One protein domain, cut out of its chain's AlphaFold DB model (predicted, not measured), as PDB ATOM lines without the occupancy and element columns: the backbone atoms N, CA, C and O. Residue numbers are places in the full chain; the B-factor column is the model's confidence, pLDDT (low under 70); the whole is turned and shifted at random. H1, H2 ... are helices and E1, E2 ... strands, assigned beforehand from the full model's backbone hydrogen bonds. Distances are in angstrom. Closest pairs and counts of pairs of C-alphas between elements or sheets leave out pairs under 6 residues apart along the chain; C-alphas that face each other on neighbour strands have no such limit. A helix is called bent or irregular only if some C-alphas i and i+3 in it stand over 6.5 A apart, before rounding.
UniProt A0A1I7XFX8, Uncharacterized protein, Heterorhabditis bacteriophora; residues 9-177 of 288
ATOM      1  N   VAL A   9     111.163 147.890 176.693       73.94
ATOM      2  CA  VAL A   9     112.106 146.779 176.866       73.94
ATOM      3  C   VAL A   9     112.786 146.956 178.211       73.94
ATOM      4  O   VAL A   9     113.456 147.958 178.462       73.94
ATOM      5  N   SER A  10     112.589 145.983 179.098       79.69
ATOM      6  CA  SER A  10     113.291 145.956 180.375       79.69
ATOM      7  C   SER A  10     114.605 145.207 180.243       79.69
ATOM      8  O   SER A  10     114.624 144.057 179.798       79.69
ATOM      9  N   PHE A  11     115.690 145.842 180.672       79.38
ATOM     10  CA  PHE A  11     117.014 145.231 180.690       79.38
ATOM     11  C   PHE A  11     117.414 144.859 182.109       79.38
ATOM     12  O   PHE A  11     117.059 145.519 183.087       79.38
ATOM     13  N   TYR A  12     118.185 143.783 182.202       89.38
ATOM     14  CA  TYR A  12     118.873 143.410 183.426       89.38
ATOM     15  C   TYR A  12     120.265 144.032 183.402       89.38
ATOM     16  O   TYR A  12     120.956 143.961 182.387       89.38
ATOM     17  N   VAL A  13     120.679 144.635 184.515       91.31
ATOM     18  CA  VAL A  13     122.063 145.088 184.678       91.31
ATOM     19  C   VAL A  13     122.955 143.850 184.767       91.31
ATOM     20  O   VAL A  13     122.661 142.901 185.491       91.31
ATOM     21  N   SER A  14     124.033 143.832 183.993       91.38
ATOM     22  CA  SER A  14     125.013 142.755 183.968       91.38
ATOM     23  C   SER A  14     125.761 142.691 185.298       91.38
ATOM     24  O   SER A  14     126.524 143.589 185.640       91.38
ATOM     25  N   GLU A  15     125.578 141.595 186.031       87.50
ATOM     26  CA  GLU A  15     126.287 141.334 187.293       87.50
ATOM     27  C   GLU A  15     127.765 140.981 187.077       87.50
ATOM     28  O   GLU A  15     128.594 141.112 187.975       87.50
ATOM     29  N   ASN A  16     128.108 140.491 185.883       85.25
ATOM     30  CA  ASN A  16     129.470 140.177 185.484       85.25
ATOM     31  C   ASN A  16     129.633 140.263 183.958       85.25
ATOM     32  O   ASN A  16     128.661 140.244 183.209       85.25
ATOM     33  N   LEU A  17     130.887 140.309 183.502       86.31
ATOM     34  CA  LEU A  17     131.249 140.367 182.079       86.31
ATOM     35  C   LEU A  17     131.618 139.002 181.487       86.31
ATOM     36  O   LEU A  17     132.185 138.936 180.401       86.31
ATOM     37  N   LYS A  18     131.367 137.902 182.211       85.31
ATOM     38  CA  LYS A  18     131.694 136.555 181.717       85.31
ATOM     39  C   LYS A  18     130.668 136.069 180.699       85.31
ATOM     40  O   LYS A  18     131.011 135.286 179.821       85.31
ATOM     41  N   LYS A  19     129.414 136.508 180.832       89.06
ATOM     42  CA  LYS A  19     128.306 136.099 179.969       89.06
ATOM     43  C   LYS A  19     127.562 137.327 179.463       89.06
ATOM     44  O   LYS A  19     127.008 138.079 180.257       89.06
ATOM     45  N   ALA A  20     127.541 137.501 178.147       92.38
ATOM     46  CA  ALA A  20     126.722 138.520 177.511       92.38
ATOM     47  C   ALA A  20     125.229 138.198 177.703       92.38
ATOM     48  O   ALA A  20     124.805 137.042 177.593       92.38
ATOM     49  N   LEU A  21     124.445 139.225 178.009       94.25
ATOM     50  CA  LEU A  21     122.993 139.174 178.092       94.25
ATOM     51  C   LEU A  21     122.395 139.172 176.687       94.25
ATOM     52  O   LEU A  21     122.960 139.763 175.767       94.25
ATOM     53  N   GLN A  22     121.232 138.538 176.534       95.00
ATOM     54  CA  GLN A  22     120.453 138.669 175.309       95.00
ATOM     55  C   GLN A  22     119.933 140.104 175.217       95.00
ATOM     56  O   GLN A  22     119.243 140.577 176.121       95.00
ATOM     57  N   LEU A  23     120.265 140.779 174.124       94.19
ATOM     58  CA  LEU A  23     119.785 142.111 173.798       94.19
ATOM     59  C   LEU A  23     118.937 142.048 172.521       94.19
ATOM     60  O   LEU A  23     119.091 141.141 171.699       94.19
ATOM     61  N   PRO A  24     118.022 143.002 172.321       93.19
ATOM     62  CA  PRO A  24     117.416 143.215 171.023       93.19
ATOM     63  C   PRO A  24     118.486 143.469 169.961       93.19
ATOM     64  O   PRO A  24     119.520 144.075 170.246       93.19
ATOM     65  N   HIS A  25     118.208 143.046 168.732       94.06
ATOM     66  CA  HIS A  25     119.140 143.182 167.622       94.06
ATOM     67  C   HIS A  25     119.552 144.651 167.409       94.06
ATOM     68  O   HIS A  25     118.690 145.512 167.227       94.06
ATOM     69  N   VAL A  26     120.857 144.938 167.349       93.19
ATOM     70  CA  VAL A  26     121.430 146.303 167.327       93.19
ATOM     71  C   VAL A  26     120.879 147.201 166.210       93.19
ATOM     72  O   VAL A  26     120.752 148.410 166.367       93.19
ATOM     73  N   LYS A  27     120.518 146.618 165.060       91.50
ATOM     74  CA  LYS A  27     119.914 147.357 163.929       91.50
ATOM     75  C   LYS A  27     118.424 147.667 164.113       91.50
ATOM     76  O   LYS A  27     117.923 148.582 163.473       91.50
ATOM     77  N   GLN A  28     117.722 146.879 164.922       90.06
ATOM     78  CA  GLN A  28     116.267 146.969 165.099       90.06
ATOM     79  C   GLN A  28     115.887 147.744 166.355       90.06
ATOM     80  O   GLN A  28     114.767 148.232 166.464       90.06
ATOM     81  N   TRP A  29     116.808 147.834 167.308       87.75
ATOM     82  CA  TRP A  29     116.569 148.449 168.593       87.75
ATOM     83  C   TRP A  29     117.507 149.617 168.811       87.75
ATOM     84  O   TRP A  29     118.715 149.521 168.598       87.75
ATOM     85  N   ARG A  30     116.925 150.720 169.263       87.25
ATOM     86  CA  ARG A  30     117.644 151.897 169.715       87.25
ATOM     87  C   ARG A  30     117.009 152.362 171.013       87.25
ATOM     88  O   ARG A  30     115.794 152.255 171.197       87.25
ATOM     89  N   VAL A  31     117.849 152.864 171.910       90.00
ATOM     90  CA  VAL A  31     117.381 153.673 173.036       90.00
ATOM     91  C   VAL A  31     116.674 154.893 172.454       90.00
ATOM     92  O   VAL A  31     117.129 155.431 171.445       90.00
ATOM     93  N   HIS A  32     115.570 155.315 173.067       90.69
ATOM     94  CA  HIS A  32     114.881 156.533 172.663       90.69
ATOM     95  C   HIS A  32     115.849 157.730 172.637       90.69
ATOM     96  O   HIS A  32     116.589 157.945 173.597       90.69
ATOM     97  N   ASP A  33     115.839 158.526 171.563       89.38
ATOM     98  CA  ASP A  33     116.812 159.614 171.351       89.38
ATOM     99  C   ASP A  33     116.811 160.645 172.497       89.38
ATOM    100  O   ASP A  33     117.845 161.227 172.830       89.38
ATOM    101  N   GLY A  34     115.659 160.827 173.151       92.06
ATOM    102  CA  GLY A  34     115.518 161.674 174.336       92.06
ATOM    103  C   GLY A  34     116.298 161.179 175.557       92.06
ATOM    104  O   GLY A  34     116.661 162.003 176.392       92.06
ATOM    105  N   ASP A  35     116.614 159.887 175.634       91.12
ATOM    106  CA  ASP A  35     117.349 159.259 176.738       91.12
ATOM    107  C   ASP A  35     118.813 158.984 176.398       91.12
ATOM    108  O   ASP A  35     119.591 158.610 177.278       91.12
ATOM    109  N   VAL A  36     119.225 159.180 175.145       93.31
ATOM    110  CA  VAL A  36     120.612 158.989 174.722       93.31
ATOM    111  C   VAL A  36     121.458 160.189 175.155       93.31
ATOM    112  O   VAL A  36     121.239 161.331 174.747       93.31
ATOM    113  N   VAL A  37     122.464 159.908 175.985       91.69
ATOM    114  CA  VAL A  37     123.559 160.834 176.310       91.69
ATOM    115  C   VAL A  37     124.553 160.791 175.168       91.69
ATOM    116  O   VAL A  37     124.831 161.812 174.543       91.69
ATOM    117  N   ILE A  38     125.035 159.589 174.856       91.19
ATOM    118  CA  ILE A  38     125.994 159.386 173.784       91.19
ATOM    119  C   ILE A  38     125.839 158.007 173.162       91.19
ATOM    120  O   ILE A  38     125.503 157.042 173.845       91.19
ATOM    121  N   SER A  39     126.073 157.898 171.859       92.44
ATOM    122  CA  SER A  39     126.016 156.628 171.140       92.44
ATOM    123  C   SER A  39     127.081 156.604 170.055       92.44
ATOM    124  O   SER A  39     127.309 157.606 169.382       92.44
ATOM    125  N   GLY A  40     127.732 155.462 169.870       91.44
ATOM    126  CA  GLY A  40     128.805 155.323 168.892       91.44
ATOM    127  C   GLY A  40     129.416 153.933 168.899       91.44
ATOM    128  O   GLY A  40     129.026 153.077 169.683       91.44
ATOM    129  N   SER A  41     130.385 153.706 168.021       90.00
ATOM    130  CA  SER A  41     131.170 152.474 168.003       90.00
ATOM    131  C   SER A  41     132.572 152.786 168.492       90.00
ATOM    132  O   SER A  41     133.209 153.687 167.952       90.00
ATOM    133  N   ILE A  42     133.057 152.051 169.492       85.56
ATOM    134  CA  ILE A  42     134.415 152.238 170.017       85.56
ATOM    135  C   ILE A  42     135.181 150.928 170.022       85.56
ATOM    136  O   ILE A  42     134.609 149.852 170.213       85.56
ATOM    137  N   LEU A  43     136.492 151.022 169.845       85.25
ATOM    138  CA  LEU A  43     137.382 149.891 170.028       85.25
ATOM    139  C   LEU A  43     137.489 149.596 171.530       85.25
ATOM    140  O   LEU A  43     137.908 150.430 172.319       85.25
ATOM    141  N   CYS A  44     137.071 148.428 171.998       84.38
ATOM    142  CA  CYS A  44     137.188 148.122 173.423       84.38
ATOM    143  C   CYS A  44     137.434 146.646 173.688       84.38
ATOM    144  O   CYS A  44     137.246 145.783 172.828       84.38
ATOM    145  N   TYR A  45     137.882 146.368 174.908       85.31
ATOM    146  CA  TYR A  45     137.979 145.023 175.444       85.31
ATOM    147  C   TYR A  45     137.486 145.020 176.888       85.31
ATOM    148  O   TYR A  45     137.675 145.955 177.656       85.31
ATOM    149  N   THR A  46     136.835 143.943 177.287       84.62
ATOM    150  CA  THR A  46     136.310 143.777 178.642       84.62
ATOM    151  C   THR A  46     137.259 142.896 179.438       84.62
ATOM    152  O   THR A  46     137.683 141.851 178.940       84.62
ATOM    153  N   LYS A  47     137.594 143.293 180.673       83.69
ATOM    154  CA  LYS A  47     138.500 142.542 181.551       83.69
ATOM    155  C   LYS A  47     137.807 142.174 182.865       83.69
ATOM    156  O   LYS A  47     137.800 142.928 183.835       83.69
ATOM    157  N   ALA A  48     137.259 140.970 182.940       81.25
ATOM    158  CA  ALA A  48     136.723 140.459 184.196       81.25
ATOM    159  C   ALA A  48     137.875 140.040 185.126       81.25
ATOM    160  O   ALA A  48     138.683 139.178 184.770       81.25
ATOM    161  N   LYS A  49     137.940 140.639 186.322       72.00
ATOM    162  CA  LYS A  49     138.918 140.302 187.365       72.00
ATOM    163  C   LYS A  49     138.255 139.380 188.391       72.00
ATOM    164  O   LYS A  49     137.639 139.849 189.338       72.00
ATOM    165  N   GLY A  50     138.343 138.069 188.178       67.81
ATOM    166  CA  GLY A  50     137.871 137.068 189.138       67.81
ATOM    167  C   GLY A  50     138.962 136.639 190.120       67.81
ATOM    168  O   GLY A  50     140.146 136.784 189.833       67.81
ATOM    169  N   MET A  51     138.564 136.046 191.252       63.34
ATOM    170  CA  MET A  51     139.489 135.561 192.292       63.34
ATOM    171  C   MET A  51     140.460 134.472 191.797       63.34
ATOM    172  O   MET A  51     141.559 134.364 192.321       63.34
ATOM    173  N   MET A  52     140.082 133.692 190.773       61.16
ATOM    174  CA  MET A  52     140.929 132.621 190.214       61.16
ATOM    175  C   MET A  52     141.150 132.701 188.695       61.16
ATOM    176  O   MET A  52     142.011 132.005 188.172       61.16
ATOM    177  N   PHE A  53     140.410 133.546 187.968       65.94
ATOM    178  CA  PHE A  53     140.522 133.641 186.508       65.94
ATOM    179  C   PHE A  53     140.365 135.087 186.043       65.94
ATOM    180  O   PHE A  53     139.328 135.719 186.274       65.94
ATOM    181  N   ASN A  54     141.388 135.587 185.352       79.31
ATOM    182  CA  ASN A  54     141.322 136.833 184.600       79.31
ATOM    183  C   ASN A  54     140.834 136.500 183.191       79.31
ATOM    184  O   ASN A  54     141.548 135.852 182.430       79.31
ATOM    185  N   HIS A  55     139.625 136.932 182.845       82.69
ATOM    186  CA  HIS A  55     139.126 136.815 181.479       82.69
ATOM    187  C   HIS A  55     139.248 138.172 180.793       82.69
ATOM    188  O   HIS A  55     138.712 139.167 181.284       82.69
ATOM    189  N   MET A  56     139.956 138.211 179.669       85.62
ATOM    190  CA  MET A  56     140.081 139.386 178.815       85.62
ATOM    191  C   MET A  56     139.463 139.052 177.463       85.62
ATOM    192  O   MET A  56     139.836 138.055 176.847       85.62
ATOM    193  N   SER A  57     138.501 139.858 177.016       86.06
ATOM    194  CA  SER A  57     137.969 139.705 175.666       86.06
ATOM    195  C   SER A  57     138.975 140.215 174.640       86.06
ATOM    196  O   SER A  57     139.832 141.046 174.943       86.06
ATOM    197  N   ASN A  58     138.818 139.776 173.395       88.31
ATOM    198  CA  ASN A  58     139.558 140.357 172.281       88.31
ATOM    199  C   ASN A  58     139.196 141.839 172.102       88.31
ATOM    200  O   ASN A  58     138.056 142.237 172.364       88.31
ATOM    201  N   LEU A  59     140.165 142.623 171.632       87.19
ATOM    202  CA  LEU A  59     139.969 144.011 171.225       87.19
ATOM    203  C   LEU A  59     139.092 144.039 169.968       87.19
ATOM    204  O   LEU A  59     139.472 143.478 168.939       87.19
ATOM    205  N   ARG A  60     137.896 144.630 170.055       89.94
ATOM    206  CA  ARG A  60     136.928 144.691 168.947       89.94
ATOM    207  C   ARG A  60     136.182 146.017 168.952       89.94
ATOM    208  O   ARG A  60     135.993 146.619 170.006       89.94
ATOM    209  N   ILE A  61     135.753 146.463 167.772       90.75
ATOM    210  CA  ILE A  61     134.866 147.621 167.648       90.75
ATOM    211  C   ILE A  61     133.477 147.175 168.097       90.75
ATOM    212  O   ILE A  61     132.901 146.261 167.509       90.75
ATOM    213  N   ARG A  62     132.961 147.798 169.155       92.75
ATOM    214  CA  ARG A  62     131.664 147.473 169.749       92.75
ATOM    215  C   ARG A  62     130.750 148.698 169.720       92.75
ATOM    216  O   ARG A  62     131.185 149.770 170.151       92.75
ATOM    217  N   PRO A  63     129.504 148.562 169.236       94.38
ATOM    218  CA  PRO A  63     128.484 149.587 169.406       94.38
ATOM    219  C   PRO A  63     128.186 149.795 170.891       94.38
ATOM    220  O   PRO A  63     128.019 148.827 171.638       94.38
ATOM    221  N   LEU A  64     128.096 151.052 171.303       94.56
ATOM    222  CA  LEU A  64     127.747 151.448 172.655       94.56
ATOM    223  C   LEU A  64     126.700 152.557 172.668       94.56
ATOM    224  O   LEU A  64     126.635 153.395 171.765       94.56
ATOM    225  N   THR A  65     125.951 152.605 173.759       94.44
ATOM    226  CA  THR A  65     125.039 153.702 174.061       94.44
ATOM    227  C   THR A  65     125.067 153.973 175.559       94.44
ATOM    228  O   THR A  65     124.791 153.081 176.359       94.44
ATOM    229  N   LEU A  66     125.406 155.201 175.945       94.06
ATOM    230  CA  LEU A  66     125.234 155.712 177.299       94.06
ATOM    231  C   LEU A  66     123.903 156.456 177.371       94.06
ATOM    232  O   LEU A  66     123.593 157.295 176.521       94.06
ATOM    233  N   THR A  67     123.125 156.152 178.399       94.62
ATOM    234  CA  THR A  67     121.811 156.753 178.640       94.62
ATOM    235  C   THR A  67     121.880 157.844 179.710       94.62
ATOM    236  O   THR A  67     122.773 157.830 180.557       94.62
ATOM    237  N   LYS A  68     120.899 158.758 179.730       92.62
ATOM    238  CA  LYS A  68     120.756 159.823 180.748       92.62
ATOM    239  C   LYS A  68     120.582 159.274 182.157       92.62
ATOM    240  O   LYS A  68     120.898 159.937 183.136       92.62
ATOM    241  N   HIS A  69     120.115 158.035 182.254       91.94
ATOM    242  CA  HIS A  69     119.960 157.323 183.511       91.94
ATOM    243  C   HIS A  69     121.255 156.662 184.000       91.94
ATOM    244  O   HIS A  69     121.219 155.973 185.014       91.94
ATOM    245  N   GLY A  70     122.384 156.840 183.308       92.50
ATOM    246  CA  GLY A  70     123.665 156.254 183.696       92.50
ATOM    247  C   GLY A  70     123.827 154.785 183.307       92.50
ATOM    248  O   GLY A  70     124.747 154.133 183.792       92.50
ATOM    249  N   PHE A  71     122.975 154.244 182.430       94.12
ATOM    250  CA  PHE A  71     123.184 152.905 181.875       94.12
ATOM    251  C   PHE A  71     124.057 152.960 180.631       94.12
ATOM    252  O   PHE A  71     123.742 153.687 179.689       94.12
ATOM    253  N   LEU A  72     125.113 152.156 180.621       94.50
ATOM    254  CA  LEU A  72     126.009 151.944 179.499       94.50
ATOM    255  C   LEU A  72     125.735 150.579 178.876       94.50
ATOM    256  O   LEU A  72     125.964 149.533 179.486       94.50
ATOM    257  N   ILE A  73     125.235 150.606 177.651       95.19
ATOM    258  CA  ILE A  73     124.860 149.435 176.872       95.19
ATOM    259  C   ILE A  73     125.969 149.191 175.861       95.19
ATOM    260  O   ILE A  73     126.330 150.102 175.125       95.19
ATOM    261  N   ILE A  74     126.524 147.983 175.839       94.44
ATOM    262  CA  ILE A  74     127.644 147.602 174.974       94.44
ATOM    263  C   ILE A  74     127.269 146.324 174.240       94.44
ATOM    264  O   ILE A  74     127.079 145.288 174.871       94.44
ATOM    265  N   TYR A  75     127.225 146.363 172.917       95.19
ATOM    266  CA  TYR A  75     126.981 145.181 172.097       95.19
ATOM    267  C   TYR A  75     128.280 144.401 171.866       95.19
ATOM    268  O   TYR A  75     129.262 144.946 171.368       95.19
ATOM    269  N   ASP A  76     128.292 143.118 172.229       93.38
ATOM    270  CA  ASP A  76     129.398 142.197 171.920       93.38
ATOM    271  C   ASP A  76     129.142 141.421 170.617       93.38
ATOM    272  O   ASP A  76     130.069 141.143 169.858       93.38
ATOM    273  N   GLN A  77     127.872 141.108 170.349       94.50
ATOM    274  CA  GLN A  77     127.353 140.515 169.112       94.50
ATOM    275  C   GLN A  77     126.107 141.298 168.676       94.50
ATOM    276  O   GLN A  77     125.663 142.190 169.394       94.50
ATOM    277  N   GLU A  78     125.519 140.985 167.519       94.94
ATOM    278  CA  GLU A  78     124.360 141.739 167.010       94.94
ATOM    279  C   GLU A  78     123.141 141.684 167.948       94.94
ATOM    280  O   GLU A  78     122.378 142.644 168.010       94.94
ATOM    281  N   ASP A  79     122.981 140.601 168.707       95.81
ATOM    282  CA  ASP A  79     121.852 140.316 169.597       95.81
ATOM    283  C   ASP A  79     122.284 140.039 171.051       95.81
ATOM    284  O   ASP A  79     121.490 139.578 171.874       95.81
ATOM    285  N   LYS A  80     123.551 140.292 171.398       95.62
ATOM    286  CA  LYS A  80     124.079 140.061 172.751       95.62
ATOM    287  C   LYS A  80     125.022 141.162 173.184       95.62
ATOM    288  O   LYS A  80     125.796 141.692 172.390       95.62
ATOM    289  N   GLY A  81     125.017 141.461 174.473       94.94
ATOM    290  CA  GLY A  81     125.895 142.483 175.017       94.94
ATOM    291  C   GLY A  81     125.850 142.593 176.528       94.94
ATOM    292  O   GLY A  81     125.454 141.669 177.233       94.94
ATOM    293  N   PHE A  82     126.281 143.740 177.022       94.25
ATOM    294  CA  PHE A  82     126.367 144.066 178.433       94.25
ATOM    295  C   PHE A  82     125.597 145.350 178.695       94.25
ATOM    296  O   PHE A  82     125.577 146.256 177.864       94.25
ATOM    297  N   VAL A  83     124.973 145.424 179.859       94.81
ATOM    298  CA  VAL A  83     124.221 146.589 180.317       94.81
ATOM    299  C   VAL A  83     124.740 146.923 181.695       94.81
ATOM    300  O   VAL A  83     124.654 146.106 182.603       94.81
ATOM    301  N   LEU A  84     125.324 148.096 181.856       93.62
ATOM    302  CA  LEU A  84     126.111 148.427 183.033       93.62
ATOM    303  C   LEU A  84     125.549 149.687 183.655       93.62
ATOM    304  O   LEU A  84     125.302 150.651 182.941       93.62
ATOM    305  N   ASP A  85     125.358 149.696 184.967       93.75
ATOM    306  CA  ASP A  85     125.039 150.933 185.672       93.75
ATOM    307  C   ASP A  85     126.348 151.646 186.015       93.75
ATOM    308  O   ASP A  85     127.063 151.249 186.933       93.75
ATOM    309  N   VAL A  86     126.668 152.696 185.262       92.88
ATOM    310  CA  VAL A  86     127.885 153.494 185.441       92.88
ATOM    311  C   VAL A  86     127.918 154.146 186.820       92.88
ATOM    312  O   VAL A  86     128.988 154.275 187.406       92.88
ATOM    313  N   ARG A  87     126.757 154.479 187.393       91.31
ATOM    314  CA  ARG A  87     126.667 155.066 188.739       91.31
ATOM    315  C   ARG A  87     127.031 154.055 189.824       91.31
ATOM    316  O   ARG A  87     127.413 154.450 190.917       91.31
ATOM    317  N   ALA A  88     126.907 152.758 189.537       90.50
ATOM    318  CA  ALA A  88     127.314 151.687 190.442       90.50
ATOM    319  C   ALA A  88     128.822 151.373 190.364       90.50
ATOM    320  O   ALA A  88     129.304 150.507 191.101       90.50
ATOM    321  N   ALA A  89     129.578 152.039 189.482       91.19
ATOM    322  CA  ALA A  89     131.029 151.926 189.465       91.19
ATOM    323  C   ALA A  89     131.611 152.530 190.753       91.19
ATOM    324  O   ALA A  89     131.291 153.650 191.133       91.19
ATOM    325  N   LYS A  90     132.495 151.787 191.426       90.75
ATOM    326  CA  LYS A  90     133.155 152.230 192.664       90.75
ATOM    327  C   LYS A  90     134.183 153.326 192.400       90.75
ATOM    328  O   LYS A  90     134.427 154.170 193.252       90.75
ATOM    329  N   LYS A  91     134.852 153.237 191.255       89.06
ATOM    330  CA  LYS A  91     135.845 154.205 190.800       89.06
ATOM    331  C   LYS A  91     135.780 154.285 189.284       89.06
ATOM    332  O   LYS A  91     135.686 153.253 188.615       89.06
ATOM    333  N   MET A  92     135.879 155.494 188.758       88.31
ATOM    334  CA  MET A  92     136.195 155.744 187.360       88.31
ATOM    335  C   MET A  92     137.608 156.321 187.313       88.31
ATOM    336  O   MET A  92     137.986 157.102 188.179       88.31
ATOM    337  N   SER A  93     138.430 155.881 186.368       87.62
ATOM    338  CA  SER A  93     139.722 156.522 186.129       87.62
ATOM    339  C   SER A  93     139.991 156.596 184.648       87.62
ATOM    340  O   SER A  93     139.779 155.608 183.939       87.62
ATOM    341  N   THR A  94     140.586 157.693 184.216       86.88
ATOM    342  CA  THR A  94     141.066 157.820 182.850       86.88
ATOM    343  C   THR A  94     142.583 157.746 182.838       86.88
ATOM    344  O   THR A  94     143.257 158.366 183.655       86.88
ATOM    345  N   LYS A  95     143.130 156.925 181.946       83.56
ATOM    346  CA  LYS A  95     144.570 156.778 181.752       83.56
ATOM    347  C   LYS A  95     144.896 157.126 180.319       83.56
ATOM    348  O   LYS A  95     144.446 156.437 179.414       83.56
ATOM    349  N   THR A  96     145.697 158.155 180.121       81.50
ATOM    350  CA  THR A  96     146.239 158.469 178.802       81.50
ATOM    351  C   THR A  96     147.619 157.845 178.707       81.50
ATOM    352  O   THR A  96     148.471 158.108 179.552       81.50
ATOM    353  N   ASP A  97     147.822 156.988 177.714       78.75
ATOM    354  CA  ASP A  97     149.129 156.421 177.412       78.75
ATOM    355  C   ASP A  97     149.695 157.090 176.157       78.75
ATOM    356  O   ASP A  97     149.019 157.235 175.130       78.75
ATOM    357  N   ASN A  98     150.948 157.525 176.259       68.38
ATOM    358  CA  ASN A  98     151.665 158.167 175.170       68.38
ATOM    359  C   ASN A  98     152.239 157.077 174.269       68.38
ATOM    360  O   ASN A  98     153.372 156.625 174.456       68.38
ATOM    361  N   PHE A  99     151.472 156.656 173.266       58.28
ATOM    362  CA  PHE A  99     151.974 155.685 172.309       58.28
ATOM    363  C   PHE A  99     152.928 156.369 171.319       58.28
ATOM    364  O   PHE A  99     152.522 157.168 170.473       58.28
ATOM    365  N   LYS A 100     154.225 156.049 171.405       47.03
ATOM    366  CA  LYS A 100     155.254 156.508 170.455       47.03
ATOM    367  C   LYS A 100     155.170 155.729 169.135       47.03
ATOM    368  O   LYS A 100     156.097 155.008 168.774       47.03
ATOM    369  N   LEU A 101     154.069 155.850 168.399       50.38
ATOM    370  CA  LEU A 101     154.071 155.543 166.966       50.38
ATOM    371  C   LEU A 101     154.579 156.770 166.209       50.38
ATOM    372  O   LEU A 101     154.362 157.903 166.632       50.38
ATOM    373  N   LYS A 102     155.252 156.554 165.072       57.88
ATOM    374  CA  LYS A 102     155.780 157.620 164.193       57.88
ATOM    375  C   LYS A 102     154.724 158.675 163.800       57.88
ATOM    376  O   LYS A 102     155.097 159.770 163.399       57.88
ATOM    377  N   HIS A 103     153.439 158.356 163.963       56.59
ATOM    378  CA  HIS A 103     152.313 159.284 163.966       56.59
ATOM    379  C   HIS A 103     151.740 159.356 165.391       56.59
ATOM    380  O   HIS A 103     151.194 158.368 165.882       56.59
ATOM    381  N   GLN A 104     151.912 160.501 166.056       52.84
ATOM    382  CA  GLN A 104     151.517 160.768 167.445       52.84
ATOM    383  C   GLN A 104     150.025 160.479 167.673       52.84
ATOM    384  O   GLN A 104     149.176 161.332 167.437       52.84
ATOM    385  N   SER A 105     149.701 159.269 168.126       60.09
ATOM    386  CA  SER A 105     148.333 158.881 168.466       60.09
ATOM    387  C   SER A 105     148.264 158.700 169.972       60.09
ATOM    388  O   SER A 105     148.912 157.815 170.529       60.09
ATOM    389  N   TYR A 106     147.509 159.570 170.638       63.75
ATOM    390  CA  TYR A 106     147.230 159.429 172.061       63.75
ATOM    391  C   TYR A 106     146.203 158.325 172.248       63.75
ATOM    392  O   TYR A 106     145.160 158.322 171.593       63.75
ATOM    393  N   VAL A 107     146.501 157.389 173.144       72.06
ATOM    394  CA  VAL A 107     145.546 156.358 173.524       72.06
ATOM    395  C   VAL A 107     144.960 156.732 174.868       72.06
ATOM    396  O   VAL A 107     145.679 156.821 175.861       72.06
ATOM    397  N   CYS A 108     143.652 156.949 174.904       78.88
ATOM    398  CA  CYS A 108     142.943 157.225 176.140       78.88
ATOM    399  C   CYS A 108     142.177 155.975 176.580       78.88
ATOM    400  O   CYS A 108     141.368 155.428 175.834       78.88
ATOM    401  N   TYR A 109     142.433 155.519 177.801       81.81
ATOM    402  CA  TYR A 109     141.741 154.401 178.417       81.81
ATOM    403  C   TYR A 109     140.791 154.888 179.496       81.81
ATOM    404  O   TYR A 109     141.234 155.432 180.507       81.81
ATOM    405  N   ILE A 110     139.501 154.603 179.350       85.62
ATOM    406  CA  ILE A 110     138.530 154.845 180.421       85.62
ATOM    407  C   ILE A 110     138.302 153.539 181.164       85.62
ATOM    408  O   ILE A 110     137.936 152.523 180.569       85.62
ATOM    409  N   CYS A 111     138.539 153.569 182.469       85.88
ATOM    410  CA  CYS A 111     138.490 152.413 183.345       85.88
ATOM    411  C   CYS A 111     137.324 152.551 184.325       85.88
ATOM    412  O   CYS A 111     137.342 153.438 185.176       85.88
ATOM    413  N   PHE A 112     136.360 151.635 184.261       88.44
ATOM    414  CA  PHE A 112     135.296 151.527 185.262       88.44
ATOM    415  C   PHE A 112     135.576 150.355 186.195       88.44
ATOM    416  O   PHE A 112     135.593 149.197 185.765       88.44
ATOM    417  N   TYR A 113     135.794 150.658 187.472       85.50
ATOM    418  CA  TYR A 113     136.062 149.676 188.512       85.50
ATOM    419  C   TYR A 113     134.764 149.306 189.219       85.50
ATOM    420  O   TYR A 113     134.195 150.102 189.964       85.50
ATOM    421  N   TYR A 114     134.330 148.067 189.025       87.31
ATOM    422  CA  TYR A 114     133.240 147.455 189.772       87.31
ATOM    423  C   TYR A 114     133.812 146.509 190.827       87.31
ATOM    424  O   TYR A 114     134.983 146.126 190.769       87.31
ATOM    425  N   LEU A 115     132.979 146.096 191.785       82.06
ATOM    426  CA  LEU A 115     133.402 145.216 192.880       82.06
ATOM    427  C   LEU A 115     134.074 143.920 192.376       82.06
ATOM    428  O   LEU A 115     135.034 143.456 192.984       82.06
ATOM    429  N   PHE A 116     133.612 143.376 191.243       79.19
ATOM    430  CA  PHE A 116     134.061 142.081 190.711       79.19
ATOM    431  C   PHE A 116     134.642 142.122 189.289       79.19
ATOM    432  O   PHE A 116     135.004 141.082 188.741       79.19
ATOM    433  N   PHE A 117     134.704 143.284 188.635       80.19
ATOM    434  CA  PHE A 117     135.209 143.377 187.263       80.19
ATOM    435  C   PHE A 117     135.673 144.788 186.894       80.19
ATOM    436  O   PHE A 117     135.339 145.766 187.556       80.19
ATOM    437  N   LEU A 118     136.463 144.871 185.822       81.69
ATOM    438  CA  LEU A 118     136.993 146.110 185.267       81.69
ATOM    439  C   LEU A 118     136.588 146.219 183.798       81.69
ATOM    440  O   LEU A 118     136.702 145.266 183.025       81.69
ATOM    441  N   ILE A 119     136.153 147.399 183.385       79.19
ATOM    442  CA  ILE A 119     135.903 147.675 181.971       79.19
ATOM    443  C   ILE A 119     136.921 148.686 181.508       79.19
ATOM    444  O   ILE A 119     137.021 149.746 182.118       79.19
ATOM    445  N   LEU A 120     137.668 148.331 180.462       79.69
ATOM    446  CA  LEU A 120     138.592 149.233 179.799       79.69
ATOM    447  C   LEU A 120     138.050 149.590 178.420       79.69
ATOM    448  O   LEU A 120     137.944 148.754 177.522       79.69
ATOM    449  N   PHE A 121     137.744 150.860 178.235       80.25
ATOM    450  CA  PHE A 121     137.469 151.401 176.919       80.25
ATOM    451  C   PHE A 121     138.761 151.906 176.329       80.25
ATOM    452  O   PHE A 121     139.439 152.694 176.976       80.25
ATOM    453  N   ASN A 122     139.106 151.429 175.137       78.38
ATOM    454  CA  ASN A 122     140.264 151.923 174.423       78.38
ATOM    455  C   ASN A 122     139.800 152.968 173.408       78.38
ATOM    456  O   ASN A 122     139.340 152.652 172.316       78.38
ATOM    457  N   ILE A 123     139.922 154.234 173.764       71.56
ATOM    458  CA  ILE A 123     139.678 155.322 172.830       71.56
ATOM    459  C   ILE A 123     140.977 155.542 172.046       71.56
ATOM    460  O   ILE A 123     141.714 156.502 172.258       71.56
ATOM    461  N   THR A 124     141.285 154.581 171.178       62.12
ATOM    462  CA  THR A 124     142.218 154.729 170.055       62.12
ATOM    463  C   THR A 124     141.425 155.197 168.849       62.12
ATOM    464  O   THR A 124     140.341 154.668 168.607       62.12
ATOM    465  N   ASP A 125     141.982 156.121 168.074       50.69
ATOM    466  CA  ASP A 125     141.336 156.687 166.887       50.69
ATOM    467  C   ASP A 125     140.031 157.433 167.196       50.69
ATOM    468  O   ASP A 125     138.941 157.106 166.721       50.69
ATOM    469  N   LEU A 126     140.170 158.567 167.886       48.62
ATOM    470  CA  LEU A 126     139.375 159.733 167.507       48.62
ATOM    471  C   LEU A 126     139.799 160.133 166.088       48.62
ATOM    472  O   LEU A 126     140.613 161.033 165.898       48.62
ATOM    473  N   HIS A 127     139.308 159.399 165.088       40.16
ATOM    474  CA  HIS A 127     139.519 159.749 163.693       40.16
ATOM    475  C   HIS A 127     139.047 161.200 163.514       40.16
ATOM    476  O   HIS A 127     137.901 161.488 163.857       40.16
ATOM    477  N   PRO A 128     139.865 162.123 162.982       43.78
ATOM    478  CA  PRO A 128     139.532 163.551 162.951       43.78
ATOM    479  C   PRO A 128     138.261 163.874 162.144       43.78
ATOM    480  O   PRO A 128     137.688 164.945 162.312       43.78
ATOM    481  N   SER A 129     137.783 162.951 161.295       38.09
ATOM    482  CA  SER A 129     136.501 163.092 160.585       38.09
ATOM    483  C   SER A 129     135.274 162.610 161.372       38.09
ATOM    484  O   SER A 129     134.147 162.855 160.950       38.09
ATOM    485  N   LEU A 130     135.463 161.888 162.479       41.16
ATOM    486  CA  LEU A 130     134.428 161.711 163.484       41.16
ATOM    487  C   LEU A 130     134.559 162.935 164.389       41.16
ATOM    488  O   LEU A 130     135.411 162.962 165.270       41.16
ATOM    489  N   SER A 131     133.691 163.933 164.223       36.44
ATOM    490  CA  SER A 131     133.548 165.100 165.120       36.44
ATOM    491  C   SER A 131     133.200 164.732 166.581       36.44
ATOM    492  O   SER A 131     132.823 165.572 167.388       36.44
ATOM    493  N   ASN A 132     133.344 163.457 166.936       41.16
ATOM    494  CA  ASN A 132     133.074 162.820 168.206       41.16
ATOM    495  C   ASN A 132     134.267 162.896 169.171       41.16
ATOM    496  O   ASN A 132     134.326 162.087 170.095       41.16
ATOM    497  N   ALA A 133     135.162 163.887 169.028       38.75
ATOM    498  CA  ALA A 133     136.032 164.348 170.126       38.75
ATOM    499  C   ALA A 133     135.229 164.504 171.434       38.75
ATOM    500  O   ALA A 133     135.715 164.194 172.516       38.75
ATOM    501  N   SER A 134     133.937 164.815 171.292       44.75
ATOM    502  CA  SER A 134     132.928 164.766 172.335       44.75
ATOM    503  C   SER A 134     132.891 163.460 173.143       44.75
ATOM    504  O   SER A 134     132.734 163.565 174.338       44.75
ATOM    505  N   ILE A 135     133.063 162.237 172.615       47.06
ATOM    506  CA  ILE A 135     132.886 161.014 173.442       47.06
ATOM    507  C   ILE A 135     133.946 160.894 174.541       47.06
ATOM    508  O   ILE A 135     133.619 160.539 175.672       47.06
ATOM    509  N   ALA A 136     135.203 161.197 174.217       41.59
ATOM    510  CA  ALA A 136     136.290 161.152 175.188       41.59
ATOM    511  C   ALA A 136     136.200 162.327 176.169       41.59
ATOM    512  O   ALA A 136     136.308 162.116 177.374       41.59
ATOM    513  N   THR A 137     135.926 163.535 175.659       41.75
ATOM    514  CA  THR A 137     135.742 164.746 176.474       41.75
ATOM    515  C   THR A 137     134.528 164.628 177.402       41.75
ATOM    516  O   THR A 137     134.624 164.964 178.575       41.75
ATOM    517  N   CYS A 138     133.431 164.027 176.935       40.16
ATOM    518  CA  CYS A 138     132.206 163.821 177.705       40.16
ATOM    519  C   CYS A 138     132.395 162.900 178.909       40.16
ATOM    520  O   CYS A 138     131.604 162.972 179.830       40.16
ATOM    521  N   ILE A 139     133.380 162.003 178.938       45.62
ATOM    522  CA  ILE A 139     133.546 161.081 180.079       45.62
ATOM    523  C   ILE A 139     134.640 161.586 181.047       45.62
ATOM    524  O   ILE A 139     134.868 161.009 182.108       45.62
ATOM    525  N   LEU A 140     135.306 162.692 180.713       39.19
ATOM    526  CA  LEU A 140     136.468 163.228 181.414       39.19
ATOM    527  C   LEU A 140     136.106 164.347 182.404       39.19
ATOM    528  O   LEU A 140     136.632 165.444 182.303       39.19
ATOM    529  N   MET A 141     135.278 164.069 183.412       36.34
ATOM    530  CA  MET A 141     135.347 164.817 184.673       36.34
ATOM    531  C   MET A 141     135.145 163.864 185.852       36.34
ATOM    532  O   MET A 141     134.029 163.479 186.193       36.34
ATOM    533  N   THR A 142     136.252 163.463 186.474       36.28
ATOM    534  CA  THR A 142     136.254 162.910 187.832       36.28
ATOM    535  C   THR A 142     137.143 163.804 188.671       36.28
ATOM    536  O   THR A 142     138.331 163.914 188.370       36.28
ATOM    537  N   ASN A 143     136.568 164.445 189.686       32.94
ATOM    538  CA  ASN A 143     137.350 165.095 190.731       32.94
ATOM    539  C   ASN A 143     138.103 164.012 191.512       32.94
ATOM    540  O   ASN A 143     137.532 162.960 191.809       32.94
ATOM    541  N   ASP A 144     139.388 164.254 191.763       41.09
ATOM    542  CA  ASP A 144     140.307 163.235 192.277       41.09
ATOM    543  C   ASP A 144     140.042 162.888 193.749       41.09
ATOM    544  O   ASP A 144     140.345 161.775 194.161       41.09
ATOM    545  N   ASP A 145     139.379 163.751 194.521       43.50
ATOM    546  CA  ASP A 145     139.182 163.516 195.950       43.50
ATOM    547  C   ASP A 145     137.769 163.940 196.392       43.50
ATOM    548  O   ASP A 145     137.368 165.095 196.261       43.50
ATOM    549  N   ASP A 146     137.009 162.958 196.885       44.94
ATOM    550  CA  ASP A 146     135.797 163.095 197.700       44.94
ATOM    551  C   ASP A 146     134.594 163.865 197.109       44.94
ATOM    552  O   ASP A 146     134.263 164.967 197.520       44.94
ATOM    553  N   GLU A 147     133.879 163.234 196.171       42.28
ATOM    554  CA  GLU A 147     132.420 162.978 196.184       42.28
ATOM    555  C   GLU A 147     131.986 162.496 194.782       42.28
ATOM    556  O   GLU A 147     132.363 163.052 193.754       42.28
ATOM    557  N   ASN A 148     131.218 161.401 194.733       43.16
ATOM    558  CA  ASN A 148     130.881 160.632 193.524       43.16
ATOM    559  C   ASN A 148     129.879 161.334 192.579       43.16
ATOM    560  O   ASN A 148     128.798 160.794 192.328       43.16
ATOM    561  N   GLU A 149     130.213 162.503 192.044       42.19
ATOM    562  CA  GLU A 149     129.492 163.087 190.912       42.19
ATOM    563  C   GLU A 149     130.266 162.836 189.621       42.19
ATOM    564  O   GLU A 149     131.398 163.281 189.440       42.19
ATOM    565  N   ILE A 150     129.648 162.081 188.710       48.94
ATOM    566  CA  ILE A 150     130.168 161.924 187.354       48.94
ATOM    567  C   ILE A 150     129.592 163.079 186.548       48.94
ATOM    568  O   ILE A 150     128.399 163.085 186.234       48.94
ATOM    569  N   ALA A 151     130.437 164.057 186.246       43.72
ATOM    570  CA  ALA A 151     130.105 165.152 185.354       43.72
ATOM    571  C   ALA A 151     130.455 164.739 183.919       43.72
ATOM    572  O   ALA A 151     131.570 164.311 183.624       43.72
ATOM    573  N   VAL A 152     129.474 164.820 183.026       51.53
ATOM    574  CA  VAL A 152     129.650 164.565 181.596       51.53
ATOM    575  C   VAL A 152     129.473 165.886 180.871       51.53
ATOM    576  O   VAL A 152     128.340 166.325 180.675       51.53
ATOM    577  N   GLU A 153     130.568 166.545 180.499       42.56
ATOM    578  CA  GLU A 153     130.502 167.794 179.741       42.56
ATOM    579  C   GLU A 153     130.324 167.516 178.249       42.56
ATOM    580  O   GLU A 153     131.197 166.953 177.592       42.56
ATOM    581  N   MET A 154     129.180 167.925 177.702       42.22
ATOM    582  CA  MET A 154     128.913 167.857 176.270       42.22
ATOM    583  C   MET A 154     129.078 169.229 175.614       42.22
ATOM    584  O   MET A 154     128.474 170.181 176.112       42.22
ATOM    585  N   PRO A 155     129.741 169.320 174.443       35.88
ATOM    586  CA  PRO A 155     129.945 170.581 173.725       35.88
ATOM    587  C   PRO A 155     128.650 171.372 173.483       35.88
ATOM    588  O   PRO A 155     128.640 172.591 173.611       35.88
ATOM    589  N   ASP A 156     127.543 170.667 173.216       40.66
ATOM    590  CA  ASP A 156     126.272 171.289 172.816       40.66
ATOM    591  C   ASP A 156     125.162 171.176 173.876       40.66
ATOM    592  O   ASP A 156     124.069 171.711 173.694       40.66
ATOM    593  N   LYS A 157     125.390 170.428 174.968       39.19
ATOM    594  CA  LYS A 157     124.356 170.133 175.985       39.19
ATOM    595  C   LYS A 157     124.758 170.513 177.414       39.19
ATOM    596  O   LYS A 157     123.945 170.343 178.321       39.19
ATOM    597  N   GLY A 158     125.964 171.048 177.610       38.31
ATOM    598  CA  GLY A 158     126.486 171.427 178.921       38.31
ATOM    599  C   GLY A 158     126.896 170.227 179.781       38.31
ATOM    600  O   GLY A 158     127.034 169.106 179.289       38.31
ATOM    601  N   ILE A 159     127.110 170.476 181.075       42.06
ATOM    602  CA  ILE A 159     127.543 169.473 182.056       42.06
ATOM    603  C   ILE A 159     126.329 168.689 182.567       42.06
ATOM    604  O   ILE A 159     125.434 169.251 183.195       42.06
ATOM    605  N   ILE A 160     126.307 167.376 182.335       48.28
ATOM    606  CA  ILE A 160     125.328 166.461 182.930       48.28
ATOM    607  C   ILE A 160     125.934 165.867 184.199       48.28
ATOM    608  O   ILE A 160     126.855 165.059 184.126       48.28
ATOM    609  N   LEU A 161     125.390 166.240 185.357       41.94
ATOM    610  CA  LEU A 161     125.732 165.626 186.637       41.94
ATOM    611  C   LEU A 161     124.912 164.346 186.818       41.94
ATOM    612  O   LEU A 161     123.682 164.386 186.895       41.94
ATOM    613  N   MET A 162     125.577 163.195 186.875       48.75
ATOM    614  CA  MET A 162     124.926 161.934 187.223       48.75
ATOM    615  C   MET A 162     124.989 161.727 188.739       48.75
ATOM    616  O   MET A 162     126.055 161.473 189.294       48.75
ATOM    617  N   GLY A 163     123.832 161.830 189.400       35.38
ATOM    618  CA  GLY A 163     123.695 161.606 190.843       35.38
ATOM    619  C   GLY A 163     123.863 160.139 191.275       35.38
ATOM    620  O   GLY A 163     123.894 159.220 190.451       35.38
ATOM    621  N   LYS A 164     123.940 159.923 192.598       38.69
ATOM    622  CA  LYS A 164     124.215 158.624 193.249       38.69
ATOM    623  C   LYS A 164     123.277 157.482 192.784       38.69
ATOM    624  O   LYS A 164     122.088 157.712 192.547       38.69
ATOM    625  N   PRO A 165     123.779 156.232 192.693       41.53
ATOM    626  CA  PRO A 165     122.981 155.071 192.298       41.53
ATOM    627  C   PRO A 165     121.923 154.698 193.349       41.53
ATOM    628  O   PRO A 165     122.161 154.786 194.552       41.53
ATOM    629  N   VAL A 166     120.789 154.160 192.887       39.69
ATOM    630  CA  VAL A 166     119.831 153.410 193.718       39.69
ATOM    631  C   VAL A 166     119.968 151.930 193.359       39.69
ATOM    632  O   VAL A 166     119.687 151.540 192.225       39.69
ATOM    633  N   THR A 167     120.426 151.097 194.292       33.94
ATOM    634  CA  THR A 167     120.687 149.668 194.053       33.94
ATOM    635  C   THR A 167     119.392 148.850 193.901       33.94
ATOM    636  O   THR A 167     118.401 149.095 194.585       33.94
ATOM    637  N   GLY A 168     119.401 147.853 193.001       36.09
ATOM    638  CA  GLY A 168     118.404 146.765 192.970       36.09
ATOM    639  C   GLY A 168     117.227 146.870 191.986       36.09
ATOM    640  O   GLY A 168     116.201 146.235 192.220       36.09
ATOM    641  N   ARG A 169     117.314 147.636 190.888       45.97
ATOM    642  CA  ARG A 169     116.156 147.874 190.001       45.97
ATOM    643  C   ARG A 169     116.254 147.181 188.638       45.97
ATOM    644  O   ARG A 169     117.243 147.316 187.925       45.97
ATOM    645  N   LYS A 170     115.162 146.516 188.242       46.44
ATOM    646  CA  LYS A 170     114.810 146.338 186.825       46.44
ATOM    647  C   LYS A 170     114.486 147.719 186.272       46.44
ATOM    648  O   LYS A 170     113.763 148.468 186.925       46.44
ATOM    649  N   PHE A 171     114.993 148.047 185.094       48.41
ATOM    650  CA  PHE A 171     114.669 149.316 184.460       48.41
ATOM    651  C   PHE A 171     114.017 149.072 183.110       48.41
ATOM    652  O   PHE A 171     114.404 148.180 182.358       48.41
ATOM    653  N   ALA A 172     112.974 149.847 182.862       46.75
ATOM    654  CA  ALA A 172     112.284 149.952 181.597       46.75
ATOM    655  C   ALA A 172     112.968 151.058 180.796       46.75
ATOM    656  O   ALA A 172     113.090 152.174 181.293       46.75
ATOM    657  N   VAL A 173     113.430 150.743 179.589       49.69
ATOM    658  CA  VAL A 173     113.806 151.766 178.612       49.69
ATOM    659  C   VAL A 173     112.650 151.873 177.637       49.69
ATOM    660  O   VAL A 173     112.221 150.863 177.066       49.69
ATOM    661  N   GLU A 174     112.129 153.083 177.474       46.59
ATOM    662  CA  GLU A 174     111.212 153.370 176.382       46.59
ATOM    663  C   GLU A 174     112.005 153.352 175.077       46.59
ATOM    664  O   GLU A 174     113.116 153.871 174.971       46.59
ATOM    665  N   THR A 175     111.466 152.659 174.084       41.66
ATOM    666  CA  THR A 175     112.138 152.460 172.801       41.66
ATOM    667  C   THR A 175     111.279 153.088 171.731       41.66
ATOM    668  O   THR A 175     110.079 152.823 171.715       41.66
ATOM    669  N   SER A 176     111.877 153.824 170.805       40.38
ATOM    670  CA  SER A 176     111.230 154.154 169.541       40.38
ATOM    671  C   SER A 176     111.756 153.209 168.466       40.38
ATOM    672  O   SER A 176     112.962 153.018 168.298       40.38
ATOM    673  N   VAL A 177     110.844 152.587 167.721       42.03
ATOM    674  CA  VAL A 177     111.203 151.847 166.508       42.03
ATOM    675  C   VAL A 177     111.121 152.827 165.343       42.03
ATOM    676  O   VAL A 177     110.027 153.177 164.904       42.03
TER     677      VAL A 177
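Overview. This is residues 9 to 177 of the 288 residues of an uncharacterized protein of Heterorhabditis bacteriophora (UniProt A0A1I7XFX8). A twisted sheet of eight strands makes the body, in two wings that meet along the long, bent strand E2: E4, E5 and E6 on one side, E9, E8 and E7 on the other, with short E3 beside residues 46 to 49 of E2. Helix H1 packs beside these strands, next to the hairpin of E10 and E11, while E1, near E6, pairs with E12. The printed part has 169 residues, ordered E1 to E9, H1, E10 to E12, and neighbour strands are antiparallel; the class is mostly strand, with 84 residues, under half, in named elements. The whole is compact, with a radius of gyration of the C-alphas of 15.8 A and spans of 46 by 44 by 38 A.

Along the chain. E1, residues 9 to 11, begins at C-alpha 9 (112.106, 146.779, 176.866). E2, residues 36 to 49, is 29.1 A long and bends by 93 degrees at residue 41. E3 is residues 54 to 56, E4 60 to 67, 21.6 A, E5 71 to 77 and E6 80 to 85. E7, residues 91 to 99, is 24.6 A long, and E8, 105 to 113, is 25.2 A; E9 is 118 to 123. H1 is residues 133 to 138, E10 150 to 154 and E11 158 to 162. E12, residues 171 to 173, ends at C-alpha 173 (113.806, 151.766, 178.612).

Arrangement. The sheet is branched at E2: E3 and E4 lie on one side of it, E9 on the other. N 40 and O 64 of E2 and E4 are 3.0 A apart; N 48 and O 55 of the hairpin E2 and E3, 2.8 A; N 47 and O 118 of E2 and E9, 3.2 A. E4, E5 and E6 form a meander, each strand the antiparallel neighbour of the one before, with N 65 and O 73 at 2.9 A and N 74 and O 82 at 2.8 A. E7, E8 and E9 form another, with N 95 and O 109 at 2.8 A and N 110 and O 121 at 3.0 A. H1 is on the sheet at a height of 6.6 A, over none of its strands; in H1 every O i to N i+4 pair is within hydrogen-bond range. The closest C-alphas of H1 and E10, Cys 138 and Val 152, are 4.7 A apart. In the hairpin E10 and E11, N 160 and O 152 are 2.8 A apart; in E1 and E12, N 173 and O 9, 3.0 A.

Size, cuts and confidence. The C-alphas farthest apart, of Lys 102 and Gly 168, are 48.4 A apart. The printed part has no cut; the links E1 to E2 and H1 to E10 are long. Mean pLDDT of the printed part is 71.4, with residues 50 to 53, 98 to 106 and 124 to 177 under 70.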